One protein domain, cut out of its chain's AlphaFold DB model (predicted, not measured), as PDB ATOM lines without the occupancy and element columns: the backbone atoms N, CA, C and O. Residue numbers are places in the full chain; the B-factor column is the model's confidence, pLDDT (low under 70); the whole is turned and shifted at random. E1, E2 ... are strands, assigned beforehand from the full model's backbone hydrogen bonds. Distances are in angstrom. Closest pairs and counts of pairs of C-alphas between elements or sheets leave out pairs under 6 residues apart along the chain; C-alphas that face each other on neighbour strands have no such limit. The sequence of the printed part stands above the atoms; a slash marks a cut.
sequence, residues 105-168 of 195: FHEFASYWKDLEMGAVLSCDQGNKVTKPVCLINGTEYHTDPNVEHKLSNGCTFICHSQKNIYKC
ATOM      1  N   PHE A 105     166.993 187.788 147.359       87.50
ATOM      2  CA  PHE A 105     166.873 186.753 146.344       87.50
ATOM      3  C   PHE A 105     166.364 187.356 145.033       87.50
ATOM      4  O   PHE A 105     165.438 188.168 145.031       87.50
ATOM      5  N   HIS A 106     166.979 186.942 143.933       88.38
ATOM      6  CA  HIS A 106     166.610 187.299 142.575       88.38
ATOM      7  C   HIS A 106     166.380 186.025 141.768       88.38
ATOM      8  O   HIS A 106     167.245 185.145 141.730       88.38
ATOM      9  N   GLU A 107     165.225 185.961 141.111       85.12
ATOM     10  CA  GLU A 107     164.833 184.858 140.235       85.12
ATOM     11  C   GLU A 107     165.860 184.643 139.118       85.12
ATOM     12  O   GLU A 107     166.567 185.566 138.686       85.12
ATOM     13  N   PHE A 108     165.943 183.415 138.626       85.12
ATOM     14  CA  PHE A 108     166.808 183.086 137.505       85.12
ATOM     15  C   PHE A 108     166.384 183.843 136.233       85.12
ATOM     16  O   PHE A 108     165.202 184.055 135.973       85.12
ATOM     17  N   ALA A 109     167.355 184.289 135.431       83.12
ATOM     18  CA  ALA A 109     167.153 185.127 134.244       83.12
ATOM     19  C   ALA A 109     166.388 186.446 134.502       83.12
ATOM     20  O   ALA A 109     165.915 187.094 133.560       83.12
ATOM     21  N   SER A 110     166.265 186.864 135.766       88.88
ATOM     22  CA  SER A 110     165.735 188.176 136.127       88.88
ATOM     23  C   SER A 110     166.797 189.264 135.978       88.88
ATOM     24  O   SER A 110     168.003 189.001 136.018       88.88
ATOM     25  N   TYR A 111     166.323 190.500 135.819       93.38
ATOM     26  CA  TYR A 111     167.144 191.703 135.733       93.38
ATOM     27  C   TYR A 111     166.692 192.698 136.795       93.38
ATOM     28  O   TYR A 111     165.493 192.877 137.016       93.38
ATOM     29  N   TRP A 112     167.636 193.392 137.423       95.25
ATOM     30  CA  TRP A 112     167.328 194.436 138.397       95.25
ATOM     31  C   TRP A 112     168.350 195.567 138.355       95.25
ATOM     32  O   TRP A 112     169.481 195.404 137.900       95.25
ATOM     33  N   LYS A 113     167.942 196.747 138.827       95.19
ATOM     34  CA  LYS A 113     168.804 197.931 138.880       95.19
ATOM     35  C   LYS A 113     169.503 197.998 140.231       95.19
ATOM     36  O   LYS A 113     168.840 198.036 141.263       95.19
ATOM     37  N   ASP A 114     170.828 198.084 140.218       94.38
ATOM     38  CA  ASP A 114     171.621 198.486 141.378       94.38
ATOM     39  C   ASP A 114     172.069 199.936 141.167       94.38
ATOM     40  O   ASP A 114     173.005 200.222 140.417       94.38
ATOM     41  N   LEU A 115     171.354 200.868 141.803       91.38
ATOM     42  CA  LEU A 115     171.623 202.303 141.681       91.38
ATOM     43  C   LEU A 115     172.909 202.728 142.397       91.38
ATOM     44  O   LEU A 115     173.524 203.706 141.986       91.38
ATOM     45  N   GLU A 116     173.329 201.995 143.432       90.50
ATOM     46  CA  GLU A 116     174.585 202.256 144.142       90.50
ATOM     47  C   GLU A 116     175.778 201.880 143.258       90.50
ATOM     48  O   GLU A 116     176.734 202.642 143.128       90.50
ATOM     49  N   MET A 117     175.692 200.733 142.580       90.44
ATOM     50  CA  MET A 117     176.691 200.332 141.590       90.44
ATOM     51  C   MET A 117     176.590 201.153 140.293       90.44
ATOM     52  O   MET A 117     177.580 201.283 139.569       90.44
ATOM     53  N   GLY A 118     175.409 201.692 139.977       92.69
ATOM     54  CA  GLY A 118     175.112 202.312 138.688       92.69
ATOM     55  C   GLY A 118     175.105 201.268 137.572       92.69
ATOM     56  O   GLY A 118     175.873 201.371 136.611       92.69
ATOM     57  N   ALA A 119     174.305 200.214 137.725       95.75
ATOM     58  CA  ALA A 119     174.251 199.092 136.792       95.75
ATOM     59  C   ALA A 119     172.871 198.425 136.730       95.75
ATOM     60  O   ALA A 119     172.071 198.525 137.663       95.75
ATOM     61  N   VAL A 120     172.624 197.705 135.635       95.62
ATOM     62  CA  VAL A 120     171.599 196.659 135.581       95.62
ATOM     63  C   VAL A 120     172.324 195.329 135.726       95.62
ATOM     64  O   VAL A 120     173.281 195.054 134.998       95.62
ATOM     65  N   LEU A 121     171.897 194.542 136.703       95.69
ATOM     66  CA  LEU A 121     172.422 193.222 137.015       95.69
ATOM     67  C   LEU A 121     171.447 192.156 136.520       95.69
ATOM     68  O   LEU A 121     170.251 192.430 136.392       95.69
ATOM     69  N   SER A 122     171.958 190.958 136.265       94.44
ATOM     70  CA  SER A 122     171.151 189.781 135.947       94.44
ATOM     71  C   SER A 122     171.607 188.559 136.727       94.44
ATOM     72  O   SER A 122     172.761 188.461 137.156       94.44
ATOM     73  N   CYS A 123     170.678 187.627 136.930       91.06
ATOM     74  CA  CYS A 123     170.981 186.318 137.485       91.06
ATOM     75  C   CYS A 123     171.088 185.298 136.352       91.06
ATOM     76  O   CYS A 123     170.076 184.910 135.772       91.06
ATOM     77  N   ASP A 124     172.308 184.867 136.051       86.12
ATOM     78  CA  ASP A 124     172.605 183.946 134.955       86.12
ATOM     79  C   ASP A 124     172.875 182.518 135.446       86.12
ATOM     80  O   ASP A 124     172.780 182.186 136.638       86.12
ATOM     81  N   GLN A 125     173.213 181.647 134.488       79.88
ATOM     82  CA  GLN A 125     173.572 180.249 134.707       79.88
ATOM     83  C   GLN A 125     174.580 180.082 135.849       79.88
ATOM     84  O   GLN A 125     175.477 180.903 136.067       79.88
ATOM     85  N   GLY A 126     174.424 178.993 136.602       76.31
ATOM     86  CA  GLY A 126     175.274 178.739 137.762       76.31
ATOM     87  C   GLY A 126     174.928 179.573 139.000       76.31
ATOM     88  O   GLY A 126     175.741 179.609 139.918       76.31
ATOM     89  N   ASN A 127     173.748 180.209 139.063       83.19
ATOM     90  CA  ASN A 127     173.357 181.122 140.151       83.19
ATOM     91  C   ASN A 127     174.339 182.302 140.276       83.19
ATOM     92  O   ASN A 127     174.722 182.715 141.374       83.19
ATOM     93  N   LYS A 128     174.795 182.811 139.126       88.50
ATOM     94  CA  LYS A 128     175.830 183.836 139.045       88.50
ATOM     95  C   LYS A 128     175.209 185.194 138.764       88.50
ATOM     96  O   LYS A 128     174.562 185.389 137.740       88.50
ATOM     97  N   VAL A 129     175.490 186.156 139.636       92.75
ATOM     98  CA  VAL A 129     175.183 187.562 139.360       92.75
ATOM     99  C   VAL A 129     176.161 188.071 138.309       92.75
ATOM    100  O   VAL A 129     177.381 188.012 138.500       92.75
ATOM    101  N   THR A 130     175.632 188.579 137.208       94.81
ATOM    102  CA  THR A 130     176.404 189.247 136.167       94.81
ATOM    103  C   THR A 130     175.932 190.686 136.025       94.81
ATOM    104  O   THR A 130     174.869 191.089 136.494       94.81
ATOM    105  N   LYS A 131     176.787 191.495 135.411       95.31
ATOM    106  CA  LYS A 131     176.511 192.888 135.099       95.31
ATOM    107  C   LYS A 131     176.563 193.020 133.583       95.31
ATOM    108  O   LYS A 131     177.652 193.219 133.052       95.31
ATOM    109  N   PRO A 132     175.440 192.867 132.873       94.25
ATOM    110  CA  PRO A 132     175.416 193.026 131.422       94.25
ATOM    111  C   PRO A 132     175.468 194.498 130.991       94.25
ATOM    112  O   PRO A 132     175.930 194.797 129.886       94.25
ATOM    113  N   VAL A 133     175.011 195.418 131.852       95.31
ATOM    114  CA  VAL A 133     174.770 196.824 131.504       95.31
ATOM    115  C   VAL A 133     175.160 197.759 132.654       95.31
ATOM    116  O   VAL A 133     174.932 197.476 133.830       95.31
ATOM    117  N   CYS A 134     175.722 198.916 132.316       95.25
ATOM    118  CA  CYS A 134     175.950 200.029 133.230       95.25
ATOM    119  C   CYS A 134     174.854 201.083 133.083       95.25
ATOM    120  O   CYS A 134     174.377 201.336 131.983       95.25
ATOM    121  N   LEU A 135     174.500 201.735 134.185       92.81
ATOM    122  CA  LEU A 135     173.475 202.767 134.242       92.81
ATOM    123  C   LEU A 135     174.109 204.096 134.662       92.81
ATOM    124  O   LEU A 135     174.534 204.249 135.806       92.81
ATOM    125  N   ILE A 136     174.144 205.069 133.750       89.06
ATOM    126  CA  ILE A 136     174.656 206.422 134.010       89.06
ATOM    127  C   ILE A 136     173.595 207.443 133.644       89.06
ATOM    128  O   ILE A 136     173.178 207.516 132.491       89.06
ATOM    129  N   ASN A 137     173.175 208.255 134.618       83.88
ATOM    130  CA  ASN A 137     172.145 209.288 134.439       83.88
ATOM    131  C   ASN A 137     170.884 208.765 133.723       83.88
ATOM    132  O   ASN A 137     170.334 209.425 132.846       83.88
ATOM    133  N   GLY A 138     170.454 207.545 134.057       84.31
ATOM    134  CA  GLY A 138     169.292 206.899 133.438       84.31
ATOM    135  C   GLY A 138     169.538 206.304 132.046       84.31
ATOM    136  O   GLY A 138     168.631 205.685 131.503       84.31
ATOM    137  N   THR A 139     170.741 206.450 131.486       88.75
ATOM    138  CA  THR A 139     171.139 205.845 130.207       88.75
ATOM    139  C   THR A 139     171.846 204.516 130.444       88.75
ATOM    140  O   THR A 139     172.740 204.422 131.290       88.75
ATOM    141  N   GLU A 140     171.443 203.501 129.688       93.44
ATOM    142  CA  GLU A 140     171.994 202.150 129.741       93.44
ATOM    143  C   GLU A 140     173.103 201.974 128.696       93.44
ATOM    144  O   GLU A 140     172.939 202.320 127.527       93.44
ATOM    145  N   TYR A 141     174.240 201.435 129.130       92.38
ATOM    146  CA  TYR A 141     175.402 201.140 128.296       92.38
ATOM    147  C   TYR A 141     175.746 199.662 128.426       92.38
ATOM    148  O   TYR A 141     175.943 199.179 129.540       92.38
ATOM    149  N   HIS A 142     175.835 198.942 127.311       93.88
ATOM    150  CA  HIS A 142     176.278 197.551 127.337       93.88
ATOM    151  C   HIS A 142     177.720 197.439 127.824       93.88
ATOM    152  O   HIS A 142     178.541 198.334 127.611       93.88
ATOM    153  N   THR A 143     178.017 196.328 128.490       93.12
ATOM    154  CA  THR A 143     179.383 196.038 128.910       93.12
ATOM    155  C   THR A 143     180.282 195.780 127.715       93.12
ATOM    156  O   THR A 143     180.145 194.786 127.010       93.12
ATOM    157  N   ASP A 144     181.234 196.684 127.518       92.81
ATOM    158  CA  ASP A 144     182.310 196.551 126.550       92.81
ATOM    159  C   ASP A 144     183.537 197.299 127.096       92.81
ATOM    160  O   ASP A 144     183.508 198.528 127.232       92.81
ATOM    161  N   PRO A 145     184.625 196.591 127.446       88.69
ATOM    162  CA  PRO A 145     185.829 197.224 127.971       88.69
ATOM    163  C   PRO A 145     186.577 198.073 126.931       88.69
ATOM    164  O   PRO A 145     187.467 198.832 127.314       88.69
ATOM    165  N   ASN A 146     186.245 197.949 125.642       90.94
ATOM    166  CA  ASN A 146     186.917 198.640 124.542       90.94
ATOM    167  C   ASN A 146     186.182 199.908 124.091       90.94
ATOM    168  O   ASN A 146     186.723 200.669 123.288       90.94
ATOM    169  N   VAL A 147     184.962 200.144 124.583       90.88
ATOM    170  CA  VAL A 147     184.164 201.314 124.211       90.88
ATOM    171  C   VAL A 147     184.292 202.394 125.277       90.88
ATOM    172  O   VAL A 147     183.973 202.206 126.451       90.88
ATOM    173  N   GLU A 148     184.755 203.561 124.835       92.12
ATOM    174  CA  GLU A 148     184.905 204.756 125.653       92.12
ATOM    175  C   GLU A 148     183.777 205.752 125.363       92.12
ATOM    176  O   GLU A 148     183.620 206.248 124.246       92.12
ATOM    177  N   HIS A 149     183.002 206.093 126.390       89.56
ATOM    178  CA  HIS A 149     181.934 207.084 126.316       89.56
ATOM    179  C   HIS A 149     182.399 208.404 126.927       89.56
ATOM    180  O   HIS A 149     182.734 208.470 128.110       89.56
ATOM    181  N   LYS A 150     182.395 209.483 126.142       89.44
ATOM    182  CA  LYS A 150     182.676 210.823 126.671       89.44
ATOM    183  C   LYS A 150     181.463 211.350 127.428       89.44
ATOM    184  O   LYS A 150     180.383 211.489 126.860       89.44
ATOM    185  N   LEU A 151     181.659 211.664 128.702       85.75
ATOM    186  CA  LEU A 151     180.654 212.274 129.558       85.75
ATOM    187  C   LEU A 151     180.696 213.803 129.442       85.75
ATOM    188  O   LEU A 151     181.729 214.402 129.135       85.75
ATOM    189  N   SER A 152     179.569 214.452 129.740       84.44
ATOM    190  CA  SER A 152     179.422 215.914 129.674       84.44
ATOM    191  C   SER A 152     180.333 216.680 130.641       84.44
ATOM    192  O   SER A 152     180.616 217.852 130.415       84.44
ATOM    193  N   ASN A 153     180.824 216.026 131.694       80.19
ATOM    194  CA  ASN A 153     181.771 216.586 132.660       80.19
ATOM    195  C   ASN A 153     183.246 216.462 132.224       80.19
ATOM    196  O   ASN A 153     184.137 216.736 133.023       80.19
ATOM    197  N   GLY A 154     183.519 216.020 130.991       83.00
ATOM    198  CA  GLY A 154     184.877 215.857 130.462       83.00
ATOM    199  C   GLY A 154     185.562 214.543 130.851       83.00
ATOM    200  O   GLY A 154     186.667 214.276 130.384       83.00
ATOM    201  N   CYS A 155     184.916 213.696 131.656       88.31
ATOM    202  CA  CYS A 155     185.404 212.352 131.940       88.31
ATOM    203  C   CYS A 155     185.118 211.392 130.782       88.31
ATOM    204  O   CYS A 155     184.152 211.540 130.035       88.31
ATOM    205  N   THR A 156     185.929 210.349 130.691       91.25
ATOM    206  CA  THR A 156     185.677 209.181 129.852       91.25
ATOM    207  C   THR A 156     185.171 208.042 130.723       91.25
ATOM    208  O   THR A 156     185.737 207.759 131.778       91.25
ATOM    209  N   PHE A 157     184.102 207.398 130.288       92.31
ATOM    210  CA  PHE A 157     183.471 206.280 130.963       92.31
ATOM    211  C   PHE A 157     183.646 204.993 130.159       92.31
ATOM    212  O   PHE A 157     183.447 204.991 128.946       92.31
ATOM    213  N   ILE A 158     183.979 203.902 130.847       93.75
ATOM    214  CA  ILE A 158     184.023 202.551 130.282       93.75
ATOM    215  C   ILE A 158     183.125 201.647 131.124       93.75
ATOM    216  O   ILE A 158     183.305 201.513 132.345       93.75
ATOM    217  N   CYS A 159     182.182 200.990 130.453       94.50
ATOM    218  CA  CYS A 159     181.296 200.020 131.071       94.50
ATOM    219  C   CYS A 159     181.971 198.642 131.141       94.50
ATOM    220  O   CYS A 159     181.868 197.835 130.223       94.50
ATOM    221  N   HIS A 160     182.674 198.355 132.239       93.81
ATOM    222  CA  HIS A 160     183.346 197.066 132.440       93.81
ATOM    223  C   HIS A 160     182.475 196.091 133.253       93.81
ATOM    224  O   HIS A 160     181.782 196.491 134.189       93.81
ATOM    225  N   SER A 161     182.547 194.794 132.942       91.94
ATOM    226  CA  SER A 161     181.708 193.732 133.536       91.94
ATOM    227  C   SER A 161     181.830 193.582 135.054       91.94
ATOM    228  O   SER A 161     180.907 193.116 135.707       91.94
ATOM    229  N   GLN A 162     182.948 194.004 135.643       88.44
ATOM    230  CA  GLN A 162     183.153 193.956 137.098       88.44
ATOM    231  C   GLN A 162     182.864 195.279 137.818       88.44
ATOM    232  O   GLN A 162     182.389 195.277 138.947       88.44
ATOM    233  N   LYS A 163     183.185 196.424 137.202       88.12
ATOM    234  CA  LYS A 163     183.081 197.749 137.836       88.12
ATOM    235  C   LYS A 163     182.944 198.850 136.795       88.12
ATOM    236  O   LYS A 163     183.336 198.666 135.653       88.12
ATOM    237  N   ASN A 164     182.380 199.987 137.176       89.75
ATOM    238  CA  ASN A 164     182.360 201.174 136.320       89.75
ATOM    239  C   ASN A 164     183.732 201.858 136.375       89.75
ATOM    240  O   ASN A 164     184.267 202.059 137.465       89.75
ATOM    241  N   ILE A 165     184.322 202.176 135.220       91.06
ATOM    242  CA  ILE A 165     185.640 202.821 135.142       91.06
ATOM    243  C   ILE A 165     185.454 204.245 134.626       91.06
ATOM    244  O   ILE A 165     184.889 204.451 133.554       91.06
ATOM    245  N   TYR A 166     185.969 205.217 135.377       89.75
ATOM    246  CA  TYR A 166     185.952 206.631 135.018       89.75
ATOM    247  C   TYR A 166     187.390 207.138 134.891       89.75
ATOM    248  O   TYR A 166     188.177 207.020 135.829       89.75
ATOM    249  N   LYS A 167     187.735 207.692 133.730       87.94
ATOM    250  CA  LYS A 167     189.009 208.361 133.453       87.94
ATOM    251  C   LYS A 167     188.733 209.854 133.297       87.94
ATOM    252  O   LYS A 167     188.195 210.274 132.275       87.94
ATOM    253  N   CYS A 168     189.061 210.650 134.303       85.50
ATOM    254  CA  CYS A 168     188.858 212.098 134.278       85.50
ATOM    255  C   CYS A 168     190.218 212.809 134.183       85.50
ATOM    256  O   CYS A 168     191.166 212.339 134.813       85.50
TER     257      CYS A 168
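AT A GLANCE: This is residues 105 to 168 of the 195 residues of an uncharacterized protein of Caenorhabditis brenneri (UniProt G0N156). A strongly twisted, curled sheet of four antiparallel strands, E1 to E4, makes one lobe, and a small two-strand hairpin, E5 and E6, makes a second lobe further along the longest axis. The lobes come closest where the second half of the bent strand E3 and strand E4 are near the end of E5 at Cys 159, and the long loop of residues 143 to 155 runs over to the hairpin, where residues 149 to 150 pair with E5. The printed part has 64 residues with six named strands, E1 to E6 in chain order, and no named helix; it is all strand by class, though under half of the residues, 31 of 64, are in named elements. The sheet order is E1, E2, E3, E4. The whole is elongated, 38 by 21 by 14 A, and only just compact, close to loose, with a radius of gyration of the C-alphas of 12.4 A.

HOW THE PARTS SIT: E1, residues 111 to 114, E2, residues 119 to 124, E3, residues 128 to 136, and E4, residues 139 to 142, form a meander, each strand the antiparallel neighbour of the one before. E1 and E4 are its edge strands. In the hairpin of E2 and E3, N 122 and O 130 are within hydrogen-bond range at 2.9 A. In the hairpin of E1 and E2, N 121 and O 112 are within range at 2.8 A. E3 bends by 53 degrees at residue 132, and beyond the bend it pairs with E4, with N 134 and O 141 at 2.8 A. E5, residues 156 to 159, and E6, residues 164 to 167, form an antiparallel hairpin, with N 158 and O 165 at 2.9 A. The closest C-alphas of E3 and E5 are those of Cys 134 and Cys 159, 5.8 A apart. Those of E4 and E5 are Tyr 141 and Cys 159, 6.6 A apart. E1 and E5 are apart, and E2 and E6 are only just apart, their closest C-alphas 8.4 A from each other.

IN THESE COORDINATES: E1 begins with C-alpha 111 at (167.144, 191.703, 135.733). E2 is 15.3 A long, and E3, the longest strand, is 23.2 A from C-alpha 128 at (175.830, 183.836, 139.045) to C-alpha 136. E1 measures 9.9 A, and E4, E5 and E6 measure 10.2 A each. E6 ends with C-alpha 167 at (189.009, 208.361, 133.453).

THE WHOLE: The two C-alphas farthest apart, those of Gly 126 and Gly 154, are 39.0 A from each other. The printed part has no cut. The link from E4 to E5 is long, and the other four links between named strands are tight. The mean pLDDT of the printed part is 90.0, and no printed residue is under 70.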